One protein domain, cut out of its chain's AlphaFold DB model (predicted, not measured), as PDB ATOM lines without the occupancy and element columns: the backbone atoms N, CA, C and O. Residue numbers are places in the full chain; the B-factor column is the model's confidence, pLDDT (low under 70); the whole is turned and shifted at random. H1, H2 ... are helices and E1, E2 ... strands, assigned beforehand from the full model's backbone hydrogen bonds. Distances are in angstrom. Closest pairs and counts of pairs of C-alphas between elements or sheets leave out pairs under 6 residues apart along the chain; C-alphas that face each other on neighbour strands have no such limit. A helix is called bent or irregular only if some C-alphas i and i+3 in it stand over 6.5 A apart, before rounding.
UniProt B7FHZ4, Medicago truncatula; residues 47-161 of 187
ATOM      1  N   HIS A  47     174.605 119.670 146.095       94.94
ATOM      2  CA  HIS A  47     173.717 120.790 146.376       94.94
ATOM      3  C   HIS A  47     172.960 121.201 145.116       94.94
ATOM      4  O   HIS A  47     173.574 121.548 144.113       94.94
ATOM      5  N   VAL A  48     171.627 121.229 145.180       97.81
ATOM      6  CA  VAL A  48     170.808 121.889 144.152       97.81
ATOM      7  C   VAL A  48     170.697 123.368 144.509       97.81
ATOM      8  O   VAL A  48     170.274 123.726 145.614       97.81
ATOM      9  N   VAL A  49     171.123 124.222 143.587       98.38
ATOM     10  CA  VAL A  49     171.242 125.666 143.777       98.38
ATOM     11  C   VAL A  49     170.184 126.359 142.933       98.38
ATOM     12  O   VAL A  49     170.218 126.280 141.710       98.38
ATOM     13  N   THR A  50     169.286 127.086 143.592       98.25
ATOM     14  CA  THR A  50     168.265 127.929 142.943       98.25
ATOM     15  C   THR A  50     168.440 129.409 143.296       98.25
ATOM     16  O   THR A  50     167.784 130.282 142.731       98.25
ATOM     17  N   LYS A  51     169.363 129.729 144.217       98.31
ATOM     18  CA  LYS A  51     169.718 131.090 144.639       98.31
ATOM     19  C   LYS A  51     171.228 131.246 144.750       98.31
ATOM     20  O   LYS A  51     171.902 130.389 145.315       98.31
ATOM     21  N   ALA A  52     171.735 132.404 144.328       98.12
ATOM     22  CA  ALA A  52     173.168 132.699 144.336       98.12
ATOM     23  C   ALA A  52     173.810 132.513 145.719       98.12
ATOM     24  O   ALA A  52     174.905 131.983 145.818       98.12
ATOM     25  N   SER A  53     173.101 132.849 146.804       97.94
ATOM     26  CA  SER A  53     173.599 132.717 148.183       97.94
ATOM     27  C   SER A  53     173.905 131.281 148.634       97.94
ATOM     28  O   SER A  53     174.396 131.097 149.742       97.94
ATOM     29  N   GLN A  54     173.544 130.266 147.845       98.12
ATOM     30  CA  GLN A  54     173.867 128.863 148.120       98.12
ATOM     31  C   GLN A  54     175.213 128.438 147.505       98.12
ATOM     32  O   GLN A  54     175.663 127.329 147.775       98.12
ATOM     33  N   LEU A  55     175.834 129.287 146.679       98.31
ATOM     34  CA  LEU A  55     177.148 129.040 146.088       98.31
ATOM     35  C   LEU A  55     178.279 129.459 147.042       98.31
ATOM     36  O   LEU A  55     178.081 130.348 147.876       98.31
ATOM     37  N   PRO A  56     179.480 128.867 146.910       97.69
ATOM     38  CA  PRO A  56     180.647 129.278 147.682       97.69
ATOM     39  C   PRO A  56     180.990 130.759 147.483       97.69
ATOM     40  O   PRO A  56     180.991 131.261 146.358       97.69
ATOM     41  N   VAL A  57     181.355 131.445 148.568       97.38
ATOM     42  CA  VAL A  57     181.731 132.869 148.527       97.38
ATOM     43  C   VAL A  57     182.928 133.097 147.603       97.38
ATOM     44  O   VAL A  57     182.872 133.985 146.763       97.38
ATOM     45  N   ASP A  58     183.950 132.241 147.665       96.25
ATOM     46  CA  ASP A  58     185.141 132.330 146.803       96.25
ATOM     47  C   ASP A  58     184.821 132.173 145.301       96.25
ATOM     48  O   ASP A  58     185.602 132.597 144.449       96.25
ATOM     49  N   PHE A  59     183.672 131.578 144.964       98.00
ATOM     50  CA  PHE A  59     183.177 131.496 143.591       98.00
ATOM     51  C   PHE A  59     182.388 132.754 143.192       98.00
ATOM     52  O   PHE A  59     182.549 133.263 142.087       98.00
ATOM     53  N   LEU A  60     181.564 133.302 144.087       98.19
ATOM     54  CA  LEU A  60     180.822 134.543 143.820       98.19
ATOM     55  C   LEU A  60     181.731 135.781 143.801       98.19
ATOM     56  O   LEU A  60     181.485 136.724 143.048       98.19
ATOM     57  N   GLU A  61     182.797 135.763 144.599       97.75
ATOM     58  CA  GLU A  61     183.740 136.865 144.792       97.75
ATOM     59  C   GLU A  61     185.198 136.397 144.581       97.75
ATOM     60  O   GLU A  61     185.990 136.353 145.528       97.75
ATOM     61  N   PRO A  62     185.604 136.047 143.341       97.44
ATOM     62  CA  PRO A  62     186.958 135.570 143.074       97.44
ATOM     63  C   PRO A  62     188.026 136.602 143.435       97.44
ATOM     64  O   PRO A  62     187.926 137.780 143.086       97.44
ATOM     65  N   SER A  63     189.112 136.142 144.054       97.06
ATOM     66  CA  SER A  63     190.177 137.005 144.573       97.06
ATOM     67  C   SER A  63     191.559 136.518 144.137       97.06
ATOM     68  O   SER A  63     191.813 135.316 144.141       97.06
ATOM     69  N   PRO A  64     192.522 137.417 143.857       95.75
ATOM     70  CA  PRO A  64     193.901 137.016 143.572       95.75
ATOM     71  C   PRO A  64     194.584 136.297 144.748       95.75
ATOM     72  O   PRO A  64     195.599 135.632 144.545       95.75
ATOM     73  N   HIS A  65     194.045 136.429 145.966       95.69
ATOM     74  CA  HIS A  65     194.571 135.799 147.180       95.69
ATOM     75  C   HIS A  65     194.043 134.375 147.409       95.69
ATOM     76  O   HIS A  65     194.647 133.637 148.182       95.69
ATOM     77  N   SER A  66     192.943 133.991 146.750       92.94
ATOM     78  CA  SER A  66     192.336 132.659 146.839       92.94
ATOM     79  C   SER A  66     192.036 132.166 145.428       92.94
ATOM     80  O   SER A  66     191.029 132.528 144.824       92.94
ATOM     81  N   LYS A  67     192.965 131.385 144.870       95.69
ATOM     82  CA  LYS A  67     192.756 130.736 143.575       95.69
ATOM     83  C   LYS A  67     192.067 129.403 143.790       95.69
ATOM     84  O   LYS A  67     192.528 128.605 144.605       95.69
ATOM     85  N   ILE A  68     191.029 129.144 143.009       96.31
ATOM     86  CA  ILE A  68     190.262 127.900 143.082       96.31
ATOM     87  C   ILE A  68     190.261 127.193 141.727       96.31
ATOM     88  O   ILE A  68     190.384 127.817 140.673       96.31
ATOM     89  N   VAL A  69     190.139 125.870 141.763       96.94
ATOM     90  CA  VAL A  69     190.003 125.021 140.576       96.94
ATOM     91  C   VAL A  69     188.689 124.278 140.703       96.94
ATOM     92  O   VAL A  69     188.427 123.687 141.751       96.94
ATOM     93  N   ILE A  70     187.887 124.312 139.646       96.69
ATOM     94  CA  ILE A  70     186.577 123.669 139.606       96.69
ATOM     95  C   ILE A  70     186.457 122.793 138.362       96.69
ATOM     96  O   ILE A  70     186.972 123.147 137.299       96.69
ATOM     97  N   GLY A  71     185.765 121.663 138.491       96.56
ATOM     98  CA  GLY A  71     185.170 120.990 137.337       96.56
ATOM     99  C   GLY A  71     183.929 121.760 136.895       96.56
ATOM    100  O   GLY A  71     183.201 122.271 137.750       96.56
ATOM    101  N   PHE A  72     183.721 121.887 135.590       97.25
ATOM    102  CA  PHE A  72     182.631 122.676 135.023       97.25
ATOM    103  C   PHE A  72     182.035 121.966 133.809       97.25
ATOM    104  O   PHE A  72     182.790 121.546 132.932       97.25
ATOM    105  N   ASP A  73     180.706 121.883 133.765       96.69
ATOM    106  CA  ASP A  73     179.935 121.355 132.634       96.69
ATOM    107  C   ASP A  73     178.544 122.017 132.556       96.69
ATOM    108  O   ASP A  73     178.076 122.605 133.543       96.69
ATOM    109  N   CYS A  74     177.911 121.962 131.382       95.50
ATOM    110  CA  CYS A  74     176.596 122.553 131.126       95.50
ATOM    111  C   CYS A  74     175.645 121.552 130.463       95.50
ATOM    112  O   CYS A  74     175.942 120.999 129.410       95.50
ATOM    113  N   GLU A  75     174.413 121.479 130.968       94.00
ATOM    114  CA  GLU A  75     173.323 120.745 130.322       94.00
ATOM    115  C   GLU A  75     172.247 121.701 129.810       94.00
ATOM    116  O   GLU A  75     171.882 122.680 130.473       94.00
ATOM    117  N   ALA A  76     171.709 121.423 128.622       91.88
ATOM    118  CA  ALA A  76     170.733 122.286 127.963       91.88
ATOM    119  C   ALA A  76     169.831 121.532 126.985       91.88
ATOM    120  O   ALA A  76     170.213 120.515 126.403       91.88
ATOM    121  N   VAL A  77     168.663 122.113 126.708       91.25
ATOM    122  CA  VAL A  77     167.904 121.769 125.500       91.25
ATOM    123  C   VAL A  77     168.595 122.441 124.319       91.25
ATOM    124  O   VAL A  77     168.693 123.668 124.286       91.25
ATOM    125  N   ASP A  78     169.083 121.629 123.379       87.50
ATOM    126  CA  ASP A  78     169.860 122.065 122.216       87.50
ATOM    127  C   ASP A  78     171.026 122.993 122.604       87.50
ATOM    128  O   ASP A  78     171.023 124.167 122.243       87.50
ATOM    129  N   LEU A  79     172.021 122.482 123.351       83.00
ATOM    130  CA  LEU A  79     173.173 123.253 123.857       83.00
ATOM    131  C   LEU A  79     173.935 123.987 122.735       83.00
ATOM    132  O   LEU A  79     174.859 123.463 122.113       83.00
ATOM    133  N   CYS A  80     173.503 125.211 122.451       81.38
ATOM    134  CA  CYS A  80     174.003 126.083 121.399       81.38
ATOM    135  C   CYS A  80     173.506 127.517 121.639       81.38
ATOM    136  O   CYS A  80     172.881 127.821 122.657       81.38
ATOM    137  N   ARG A  81     173.744 128.410 120.676       82.38
ATOM    138  CA  ARG A  81     173.355 129.825 120.761       82.38
ATOM    139  C   ARG A  81     171.849 130.082 120.970       82.38
ATOM    140  O   ARG A  81     171.507 131.051 121.635       82.38
ATOM    141  N   ASP A  82     170.986 129.244 120.386       87.12
ATOM    142  CA  ASP A  82     169.521 129.426 120.342       87.12
ATOM    143  C   ASP A  82     168.789 128.442 121.282       87.12
ATOM    144  O   ASP A  82     167.560 128.417 121.319       87.12
ATOM    145  N   GLY A  83     169.544 127.607 122.005       90.19
ATOM    146  CA  GLY A  83     169.010 126.647 122.965       90.19
ATOM    147  C   GLY A  83     168.644 127.276 124.305       90.19
ATOM    148  O   GLY A  83     168.598 128.497 124.460       90.19
ATOM    149  N   ALA A  84     168.421 126.419 125.297       92.88
ATOM    150  CA  ALA A  84     168.109 126.835 126.659       92.88
ATOM    151  C   ALA A  84     168.990 126.093 127.664       92.88
ATOM    152  O   ALA A  84     168.787 124.898 127.907       92.88
ATOM    153  N   LEU A  85     169.952 126.809 128.253       95.50
ATOM    154  CA  LEU A  85     170.738 126.305 129.378       95.50
ATOM    155  C   LEU A  85     169.804 125.890 130.521       95.50
ATOM    156  O   LEU A  85     168.944 126.665 130.934       95.50
ATOM    157  N   CYS A  86     169.970 124.663 131.006       95.94
ATOM    158  CA  CYS A  86     169.130 124.067 132.041       95.94
ATOM    159  C   CYS A  86     169.889 123.918 133.358       95.94
ATOM    160  O   CYS A  86     169.357 124.262 134.411       95.94
ATOM    161  N   ILE A  87     171.126 123.418 133.305       96.75
ATOM    162  CA  ILE A  87     171.944 123.156 134.493       96.75
ATOM    163  C   ILE A  87     173.388 123.582 134.220       96.75
ATOM    164  O   ILE A  87     173.895 123.380 133.119       96.75
ATOM    165  N   ILE A  88     174.049 124.146 135.234       97.75
ATOM    166  CA  ILE A  88     175.517 124.190 135.305       97.75
ATOM    167  C   ILE A  88     175.959 123.234 136.418       97.75
ATOM    168  O   ILE A  88     175.539 123.400 137.569       97.75
ATOM    169  N   GLN A  89     176.812 122.258 136.102       98.00
ATOM    170  CA  GLN A  89     177.477 121.425 137.104       98.00
ATOM    171  C   GLN A  89     178.802 122.073 137.523       98.00
ATOM    172  O   GLN A  89     179.657 122.373 136.691       98.00
ATOM    173  N   LEU A  90     178.996 122.257 138.831       97.38
ATOM    174  CA  LEU A  90     180.246 122.745 139.416       97.38
ATOM    175  C   LEU A  90     180.786 121.722 140.414       97.38
ATOM    176  O   LEU A  90     180.137 121.430 141.420       97.38
ATOM    177  N   ALA A  91     181.990 121.210 140.169       95.81
ATOM    178  CA  ALA A  91     182.670 120.289 141.075       95.81
ATOM    179  C   ALA A  91     183.801 121.008 141.823       95.81
ATOM    180  O   ALA A  91     184.804 121.402 141.222       95.81
ATOM    181  N   PHE A  92     183.643 121.149 143.136       93.50
ATOM    182  CA  PHE A  92     184.668 121.622 144.067       93.50
ATOM    183  C   PHE A  92     185.345 120.422 144.750       93.50
ATOM    184  O   PHE A  92     184.813 119.310 144.707       93.50
ATOM    185  N   PRO A  93     186.511 120.607 145.398       90.00
ATOM    186  CA  PRO A  93     187.189 119.520 146.109       90.00
ATOM    187  C   PRO A  93     186.340 118.844 147.196       90.00
ATOM    188  O   PRO A  93     186.566 117.679 147.510       90.00
ATOM    189  N   ASP A  94     185.393 119.578 147.777       88.56
ATOM    190  CA  ASP A  94     184.606 119.179 148.941       88.56
ATOM    191  C   ASP A  94     183.097 119.072 148.677       88.56
ATOM    192  O   ASP A  94     182.385 118.594 149.556       88.56
ATOM    193  N   ALA A  95     182.595 119.488 147.509       92.75
ATOM    194  CA  ALA A  95     181.165 119.483 147.193       92.75
ATOM    195  C   ALA A  95     180.875 119.610 145.687       92.75
ATOM    196  O   ALA A  95     181.687 120.116 144.912       92.75
ATOM    197  N   ILE A  96     179.670 119.209 145.283       95.31
ATOM    198  CA  ILE A  96     179.139 119.375 143.925       95.31
ATOM    199  C   ILE A  96     177.923 120.295 143.985       95.31
ATOM    200  O   ILE A  96     177.057 120.128 144.843       95.31
ATOM    201  N   TYR A  97     177.828 121.238 143.053       97.69
ATOM    202  CA  TYR A  97     176.700 122.157 142.938       97.69
ATOM    203  C   TYR A  97     176.043 121.986 141.569       97.69
ATOM    204  O   TYR A  97     176.701 122.110 140.538       97.69
ATOM    205  N   LEU A  98     174.744 121.707 141.577       97.75
ATOM    206  CA  LEU A  98     173.880 121.677 140.403       97.75
ATOM    207  C   LEU A  98     173.102 122.990 140.382       97.75
ATOM    208  O   LEU A  98     172.154 123.175 141.148       97.75
ATOM    209  N   VAL A  99     173.558 123.929 139.562       98.31
ATOM    210  CA  VAL A  99     172.954 125.255 139.425       98.31
ATOM    211  C   VAL A  99     171.779 125.149 138.469       98.31
ATOM    212  O   VAL A  99     171.973 124.961 137.271       98.31
ATOM    213  N   ASP A 100     170.569 125.257 139.006       97.94
ATOM    214  CA  ASP A 100     169.330 125.141 138.243       97.94
ATOM    215  C   ASP A 100     169.035 126.464 137.520       97.94
ATOM    216  O   ASP A 100     168.553 127.435 138.113       97.94
ATOM    217  N   ALA A 101     169.345 126.511 136.224       96.50
ATOM    218  CA  ALA A 101     169.111 127.678 135.377       96.50
ATOM    219  C   ALA A 101     167.616 127.917 135.107       96.50
ATOM    220  O   ALA A 101     167.227 129.037 134.771       96.50
ATOM    221  N   ILE A 102     166.781 126.884 135.258       95.56
ATOM    222  CA  ILE A 102     165.343 126.949 135.001       95.56
ATOM    223  C   ILE A 102     164.629 127.601 136.186       95.56
ATOM    224  O   ILE A 102     163.888 128.566 135.992       95.56
ATOM    225  N   GLU A 103     164.864 127.118 137.408       97.69
ATOM    226  CA  GLU A 103     164.263 127.697 138.617       97.69
ATOM    227  C   GLU A 103     164.963 129.000 139.033       97.69
ATOM    228  O   GLU A 103     164.298 129.982 139.368       97.69
ATOM    229  N   GLY A 104     166.300 129.036 138.992       97.06
ATOM    230  CA  GLY A 104     167.084 130.212 139.381       97.06
ATOM    231  C   GLY A 104     167.088 131.339 138.345       97.06
ATOM    232  O   GLY A 104     167.346 132.499 138.688       97.06
ATOM    233  N   GLY A 105     166.779 131.017 137.086       96.50
ATOM    234  CA  GLY A 105     166.708 131.964 135.979       96.50
ATOM    235  C   GLY A 105     168.034 132.668 135.671       96.50
ATOM    236  O   GLY A 105     169.101 132.325 136.182       96.50
ATOM    237  N   SER A 106     167.961 133.719 134.848       95.69
ATOM    238  CA  SER A 106     169.150 134.464 134.407       95.69
ATOM    239  C   SER A 106     169.911 135.119 135.558       95.69
ATOM    240  O   SER A 106     171.129 135.200 135.498       95.69
ATOM    241  N   VAL A 107     169.226 135.527 136.634       97.69
ATOM    242  CA  VAL A 107     169.858 136.150 137.810       97.69
ATOM    243  C   VAL A 107     170.860 135.202 138.470       97.69
ATOM    244  O   VAL A 107     171.940 135.632 138.874       97.69
ATOM    245  N   LEU A 108     170.526 133.911 138.571       98.44
ATOM    246  CA  LEU A 108     171.439 132.916 139.125       98.44
ATOM    247  C   LEU A 108     172.640 132.679 138.199       98.44
ATOM    248  O   LEU A 108     173.771 132.622 138.671       98.44
ATOM    249  N   ILE A 109     172.406 132.597 136.889       98.25
ATOM    250  CA  ILE A 109     173.475 132.393 135.901       98.25
ATOM    251  C   ILE A 109     174.413 133.603 135.831       98.25
ATOM    252  O   ILE A 109     175.634 133.450 135.803       98.25
ATOM    253  N   GLU A 110     173.868 134.816 135.894       98.06
ATOM    254  CA  GLU A 110     174.639 136.057 135.977       98.06
ATOM    255  C   GLU A 110     175.469 136.135 137.265       98.06
ATOM    256  O   GLU A 110     176.584 136.656 137.234       98.06
ATOM    257  N   ALA A 111     174.998 135.566 138.378       98.50
ATOM    258  CA  ALA A 111     175.777 135.494 139.614       98.50
ATOM    259  C   ALA A 111     177.013 134.582 139.499       98.50
ATOM    260  O   ALA A 111     177.980 134.781 140.231       98.50
ATOM    261  N   CYS A 112     177.027 133.627 138.562       98.56
ATOM    262  CA  CYS A 112     178.208 132.810 138.263       98.56
ATOM    263  C   CYS A 112     179.254 133.564 137.424       98.56
ATOM    264  O   CYS A 112     180.423 133.172 137.391       98.56
ATOM    265  N   LYS A 113     178.860 134.650 136.743       98.62
ATOM    266  CA  LYS A 113     179.714 135.389 135.804       98.62
ATOM    267  C   LYS A 113     181.073 135.801 136.391       98.62
ATOM    268  O   LYS A 113     182.068 135.554 135.709       98.62
ATOM    269  N   PRO A 114     181.178 136.350 137.622       98.62
ATOM    270  CA  PRO A 114     182.468 136.732 138.191       98.62
ATOM    271  C   PRO A 114     183.492 135.592 138.187       98.62
ATOM    272  O   PRO A 114     184.608 135.797 137.722       98.62
ATOM    273  N   ALA A 115     183.128 134.382 138.624       98.50
ATOM    274  CA  ALA A 115     184.026 133.223 138.583       98.50
ATOM    275  C   ALA A 115     184.310 132.724 137.165       98.50
ATOM    276  O   ALA A 115     185.456 132.401 136.828       98.50
ATOM    277  N   LEU A 116     183.281 132.647 136.323       98.62
ATOM    278  CA  LEU A 116     183.419 132.103 134.973       98.62
ATOM    279  C   LEU A 116     184.355 132.956 134.097       98.62
ATOM    280  O   LEU A 116     185.146 132.393 133.337       98.62
ATOM    281  N   GLU A 117     184.360 134.278 134.284       98.62
ATOM    282  CA  GLU A 117     185.246 135.209 133.563       98.62
ATOM    283  C   GLU A 117     186.589 135.481 134.283       98.62
ATOM    284  O   GLU A 117     187.486 136.106 133.713       98.62
ATOM    285  N   SER A 118     186.769 134.998 135.519       98.50
ATOM    286  CA  SER A 118     187.962 135.271 136.336       98.50
ATOM    287  C   SER A 118     189.204 134.472 135.920       98.50
ATOM    288  O   SER A 118     189.128 133.273 135.644       98.50
ATOM    289  N   ASP A 119     190.371 135.124 136.004       98.06
ATOM    290  CA  ASP A 119     191.706 134.503 135.934       98.06
ATOM    291  C   ASP A 119     192.092 133.737 137.218       98.06
ATOM    292  O   ASP A 119     193.094 133.021 137.250       98.06
ATOM    293  N   TYR A 120     191.341 133.911 138.308       98.25
ATOM    294  CA  TYR A 120     191.625 133.299 139.615       98.25
ATOM    295  C   TYR A 120     190.872 131.985 139.835       98.25
ATOM    296  O   TYR A 120     191.207 131.229 140.746       98.25
ATOM    297  N   VAL A 121     189.891 131.696 138.979       98.25
ATOM    298  CA  VAL A 121     189.133 130.444 138.973       98.25
ATOM    299  C   VAL A 121     189.541 129.663 137.734       98.25
ATOM    300  O   VAL A 121     189.305 130.121 136.615       98.25
ATOM    301  N   THR A 122     190.163 128.502 137.897       98.25
ATOM    302  CA  THR A 122     190.458 127.605 136.771       98.25
ATOM    303  C   THR A 122     189.270 126.689 136.536       98.25
ATOM    304  O   THR A 122     188.851 125.985 137.456       98.25
ATOM    305  N   LYS A 123     188.745 126.679 135.309       98.00
ATOM    306  CA  LYS A 123     187.645 125.793 134.911       98.00
ATOM    307  C   LYS A 123     188.224 124.610 134.151       98.00
ATOM    308  O   LYS A 123     188.742 124.785 133.050       98.00
ATOM    309  N   VAL A 124     188.166 123.426 134.747       96.75
ATOM    310  CA  VAL A 124     188.503 122.173 134.072       96.75
ATOM    311  C   VAL A 124     187.243 121.685 133.369       96.75
ATOM    312  O   VAL A 124     186.248 121.400 134.032       96.75
ATOM    313  N   ILE A 125     187.288 121.633 132.041       95.06
ATOM    314  CA  ILE A 125     186.151 121.295 131.174       95.06
ATOM    315  C   ILE A 125     186.597 120.191 130.215       95.06
ATOM    316  O   ILE A 125     187.793 120.006 129.967       95.06
ATOM    317  N   HIS A 126     185.661 119.428 129.671       91.38
ATOM    318  CA  HIS A 126     185.942 118.437 128.648       91.38
ATOM    319  C   HIS A 126     185.167 118.769 127.367       91.38
ATOM    320  O   HIS A 126     183.962 118.569 127.315       91.38
ATOM    321  N   ASP A 127     185.871 119.219 126.321       91.00
ATOM    322  CA  ASP A 127     185.275 119.730 125.073       91.00
ATOM    323  C   ASP A 127     184.360 120.951 125.282       91.00
ATOM    324  O   ASP A 127     183.160 120.919 125.027       91.00
ATOM    325  N   CYS A 128     184.950 122.080 125.682       94.19
ATOM    326  CA  CYS A 128     184.210 123.269 126.132       94.19
ATOM    327  C   CYS A 128     183.464 124.053 125.028       94.19
ATOM    328  O   CYS A 128     183.005 125.183 125.248       94.19
ATOM    329  N   LYS A 129     183.417 123.547 123.787       92.56
ATOM    330  CA  LYS A 129     182.956 124.319 122.618       92.56
ATOM    331  C   LYS A 129     181.481 124.698 122.720       92.56
ATOM    332  O   LYS A 129     181.135 125.845 122.451       92.56
ATOM    333  N   ARG A 130     180.620 123.749 123.095       92.44
ATOM    334  CA  ARG A 130     179.170 123.977 123.186       92.44
ATOM    335  C   ARG A 130     178.797 124.778 124.429       92.44
ATOM    336  O   ARG A 130     177.995 125.703 124.315       92.44
ATOM    337  N   ASP A 131     179.453 124.517 125.558       94.50
ATOM    338  CA  ASP A 131     179.232 125.267 126.801       94.50
ATOM    339  C   ASP A 131     179.576 126.742 126.612       94.50
ATOM    340  O   ASP A 131     178.782 127.625 126.935       94.50
ATOM    341  N   SER A 132     180.753 127.017 126.033       95.56
ATOM    342  CA  SER A 132     181.201 128.388 125.774       95.56
ATOM    343  C   SER A 132     180.295 129.121 124.783       95.56
ATOM    344  O   SER A 132     180.009 130.300 124.991       95.56
ATOM    345  N   GLU A 133     179.802 128.439 123.742       95.12
ATOM    346  CA  GLU A 133     178.832 128.997 122.794       95.12
ATOM    347  C   GLU A 133     177.523 129.376 123.506       95.12
ATOM    348  O   GLU A 133     177.067 130.518 123.388       95.12
ATOM    349  N   ALA A 134     176.944 128.456 124.282       94.94
ATOM    350  CA  ALA A 134     175.697 128.684 125.005       94.94
ATOM    351  C   ALA A 134     175.820 129.840 126.013       94.94
ATOM    352  O   ALA A 134     175.029 130.782 125.970       94.94
ATOM    353  N   LEU A 135     176.851 129.828 126.865       97.19
ATOM    354  CA  LEU A 135     177.092 130.878 127.865       97.19
ATOM    355  C   LEU A 135     177.288 132.258 127.230       97.19
ATOM    356  O   LEU A 135     176.767 133.261 127.728       97.19
ATOM    357  N   TYR A 136     178.025 132.319 126.121       97.44
ATOM    358  CA  TYR A 136     178.308 133.579 125.450       97.44
ATOM    359  C   TYR A 136     177.067 134.163 124.778       97.44
ATOM    360  O   TYR A 136     176.773 135.344 124.965       97.44
ATOM    361  N   PHE A 137     176.329 133.364 124.007       96.25
ATOM    362  CA  PHE A 137     175.191 133.873 123.242       96.25
ATOM    363  C   PHE A 137     173.928 134.062 124.087       96.25
ATOM    364  O   PHE A 137     173.206 135.029 123.850       96.25
ATOM    365  N   GLN A 138     173.676 133.199 125.077       95.00
ATOM    366  CA  GLN A 138     172.471 133.287 125.910       95.00
ATOM    367  C   GLN A 138     172.633 134.279 127.078       95.00
ATOM    368  O   GLN A 138     171.668 134.951 127.435       95.00
ATOM    369  N   PHE A 139     173.841 134.420 127.648       96.75
ATOM    370  CA  PHE A 139     174.072 135.215 128.872       96.75
ATOM    371  C   PHE A 139     175.209 136.245 128.764       96.75
ATOM    372  O   PHE A 139     175.466 136.998 129.707       96.75
ATOM    373  N   GLY A 140     175.925 136.307 127.637       97.44
ATOM    374  CA  GLY A 140     177.057 137.224 127.480       97.44
ATOM    375  C   GLY A 140     178.211 136.930 128.443       97.44
ATOM    376  O   GLY A 140     178.881 137.873 128.876       97.44
ATOM    377  N   ILE A 141     178.404 135.662 128.820       98.38
ATOM    378  CA  ILE A 141     179.475 135.202 129.716       98.38
ATOM    379  C   ILE A 141     180.612 134.617 128.877       98.38
ATOM    380  O   ILE A 141     180.396 133.721 128.061       98.38
ATOM    381  N   LYS A 142     181.837 135.110 129.079       98.06
ATOM    382  CA  LYS A 142     183.042 134.600 128.410       98.06
ATOM    383  C   LYS A 142     183.874 133.752 129.360       98.06
ATOM    384  O   LYS A 142     184.542 134.283 130.242       98.06
ATOM    385  N   LEU A 143     183.901 132.444 129.129       97.88
ATOM    386  CA  LEU A 143     184.799 131.566 129.873       97.88
ATOM    387  C   LEU A 143     186.260 132.004 129.692       97.88
ATOM    388  O   LEU A 143     186.744 132.164 128.571       97.88
ATOM    389  N   ASN A 144     186.954 132.184 130.812       97.75
ATOM    390  CA  ASN A 144     188.372 132.542 130.868       97.75
ATOM    391  C   ASN A 144     189.147 131.509 131.700       97.75
ATOM    392  O   ASN A 144     188.527 130.802 132.476       97.75
ATOM    393  N   ASN A 145     190.474 131.398 131.583       97.69
ATOM    394  CA  ASN A 145     191.286 130.453 132.369       97.69
ATOM    395  C   ASN A 145     190.721 129.005 132.362       97.69
ATOM    396  O   ASN A 145     190.481 128.384 133.404       97.69
ATOM    397  N   VAL A 146     190.436 128.507 131.155       97.25
ATOM    398  CA  VAL A 146     189.881 127.170 130.900       97.25
ATOM    399  C   VAL A 146     191.005 126.176 130.631       97.25
ATOM    400  O   VAL A 146     191.914 126.447 129.847       97.25
ATOM    401  N   VAL A 147     190.902 124.998 131.241       95.81
ATOM    402  CA  VAL A 147     191.704 123.817 130.920       95.81
ATOM    403  C   VAL A 147     190.779 122.796 130.269       95.81
ATOM    404  O   VAL A 147     190.007 122.129 130.956       95.81
ATOM    405  N   ASP A 148     190.857 122.683 128.942       94.12
ATOM    406  CA  ASP A 148     190.118 121.666 128.193       94.12
ATOM    407  C   ASP A 148     190.893 120.344 128.206       94.12
ATOM    408  O   ASP A 148     191.977 120.218 127.625       94.12
ATOM    409  N   THR A 149     190.335 119.349 128.888       90.50
ATOM    410  CA  THR A 149     190.953 118.031 129.049       90.50
ATOM    411  C   THR A 149     191.037 117.243 127.742       90.50
ATOM    412  O   THR A 149     191.978 116.469 127.582       90.50
ATOM    413  N   GLN A 150     190.127 117.457 126.782       87.12
ATOM    414  CA  GLN A 150     190.174 116.791 125.475       87.12
ATOM    415  C   GLN A 150     191.370 117.297 124.657       87.12
ATOM    416  O   GLN A 150     192.104 116.509 124.052       87.12
ATOM    417  N   ILE A 151     191.611 118.611 124.689       88.38
ATOM    418  CA  ILE A 151     192.775 119.220 124.037       88.38
ATOM    419  C   ILE A 151     194.059 118.810 124.760       88.38
ATOM    420  O   ILE A 151     195.021 118.408 124.107       88.38
ATOM    421  N   ALA A 152     194.077 118.876 126.095       88.12
ATOM    422  CA  ALA A 152     195.247 118.507 126.890       88.12
ATOM    423  C   ALA A 152     195.683 117.061 126.619       88.12
ATOM    424  O   ALA A 152     196.863 116.812 126.387       88.12
ATOM    425  N   TYR A 153     194.732 116.126 126.583       82.38
ATOM    426  CA  TYR A 153     195.003 114.729 126.262       82.38
ATOM    427  C   TYR A 153     195.568 114.562 124.844       82.38
ATOM    428  O   TYR A 153     196.613 113.938 124.671       82.38
ATOM    429  N   SER A 154     194.950 115.209 123.848       76.69
ATOM    430  CA  SER A 154     195.425 115.165 122.454       76.69
ATOM    431  C   SER A 154     196.874 115.652 122.312       76.69
ATOM    432  O   SER A 154     197.644 115.108 121.526       76.69
ATOM    433  N   LEU A 155     197.264 116.678 123.077       82.94
ATOM    434  CA  LEU A 155     198.630 117.207 123.069       82.94
ATOM    435  C   LEU A 155     199.635 116.259 123.738       82.94
ATOM    436  O   LEU A 155     200.783 116.190 123.299       82.94
ATOM    437  N   LEU A 156     199.223 115.532 124.781       82.75
ATOM    438  CA  LEU A 156     200.074 114.536 125.438       82.75
ATOM    439  C   LEU A 156     200.379 113.362 124.498       82.75
ATOM    440  O   LEU A 156     201.539 112.975 124.370       82.75
ATOM    441  N   GLU A 157     199.378 112.854 123.775       80.31
ATOM    442  CA  GLU A 157     199.576 111.764 122.806       80.31
ATOM    443  C   GLU A 157     200.546 112.145 121.677       80.31
ATOM    444  O   GLU A 157     201.400 111.344 121.282       80.31
ATOM    445  N   GLU A 158     200.467 113.387 121.189       77.56
ATOM    446  CA  GLU A 158     201.406 113.904 120.189       77.56
ATOM    447  C   GLU A 158     202.842 113.968 120.708       77.56
ATOM    448  O   GLU A 158     203.779 113.632 119.979       77.56
ATOM    449  N   GLN A 159     203.025 114.386 121.965       75.50
ATOM    450  CA  GLN A 159     204.342 114.452 122.598       75.50
ATOM    451  C   GLN A 159     204.949 113.063 122.830       75.50
ATOM    452  O   GLN A 159     206.165 112.904 122.721       75.50
ATOM    453  N   GLU A 160     204.117 112.054 123.090       79.31
ATOM    454  CA  GLU A 160     204.538 110.657 123.262       79.31
ATOM    455  C   GLU A 160     204.743 109.910 121.928       79.31
ATOM    456  O   GLU A 160     205.135 108.740 121.914       79.31
ATOM    457  N   GLY A 161     204.549 110.584 120.789       60.56
ATOM    458  CA  GLY A 161     204.806 110.034 119.457       60.56
ATOM    459  C   GLY A 161     203.724 109.080 118.950       60.56
ATOM    460  O   GLY A 161     203.953 108.369 117.964       60.56
TER     461      GLY A 161
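What this domain is: This is residues 47 to 161 of the 187 residues of a protein of Medicago truncatula (UniProt B7FHZ4). What is the main picture? A strongly twisted sheet of six strands makes a wall, with H2 and H3 packed on one face, while H1 grazes the sheet. H4 follows edge strand E6, and residues 153 to 161 stick out as an arm. What is it built of? The 115 printed residues have four named helices and six strands, E1 H1 E2 E3 E4 H2 E5 H3 E6 H4 along the chain; the class is mixed, and the mixed sheet runs E1 E4 E3 E2 E5 E6. How large is it? It is compact, with a radius of gyration of the C-alphas of 14.3 A and spans of 48 by 37 by 23 A.

Where its parts are: Where are the strands? E2, residues 68 to 77, is 29.1 A long and E3, residues 84 to 91, 21.5 A. E4 is residues 96 to 100, E5 121 to 125, E6 146 to 148, and E1 47 to 49, from C-alpha 47 at (173.717, 120.790, 146.376). Where are the helices? H2, residues 101 to 117, is 17.9 A long and irregular, with C-alphas 103 and 106 9.3 A apart. H3 is residues 129 to 139, H1 57 to 60, and H4 149 to 159, ending at C-alpha 159 (204.342, 114.452, 122.598).

How they stand to each other: How do strands pair? E2, E3 and E4 form a meander, each strand the antiparallel neighbour of the one before, in two hairpins, with N 73 and O 89 3.1 A apart and N 90 and O 97 2.9 A, within hydrogen-bond range. Parallel are E1 and E4 (N 49 and O 98, 2.8 A), E2 and E5 (N 70 and O 122, 2.9 A), and E5 and E6 (N 147 and O 123, 2.8 A), also within range. E5, H3, E6 is a strand-helix-strand unit, parallel neighbours with a helix between; E1, H1, E2 and E4, H2, E5 are split ones, with other strands between, and the three crossovers are right-handed. Where are H2 and H3? H2 is on the sheet at a height of 7.8 A, over E4, E3 and E2; its closest C-alphas to E3 are Ala 101 and Cys 86, 4.9 A. H3, on the same face, makes two layers with the sheet, and its Asp 131 C-alpha is 5.7 A from that of Cys 74 in E2, the closest. They only just touch, with 3 pairs of C-alphas within 8 A, the closest Glu 110 and Phe 139, 7.2 A. And H1, H4 and the backbones? H1 touches residues 111 to 115 of H2 alone, the closest C-alphas being Phe 59 and Ala 115, 5.4 A; H4 is only just not on the sheet, with 4 pairs of C-alphas within 10 A. Every O i to N i+4 pair is within hydrogen-bond range in H3 and H4, 8 of 13 in H2, and H1 is too short for one.

The domain as a whole: How far does it reach? The two C-alphas farthest apart, of Glu 103 and Gly 161, are 48.2 A apart. Are there cuts, long links or doubts? The printed part has no cut, and no link between named elements is long. The mean pLDDT of the printed part is 94.1, and residue 161 alone is under 70.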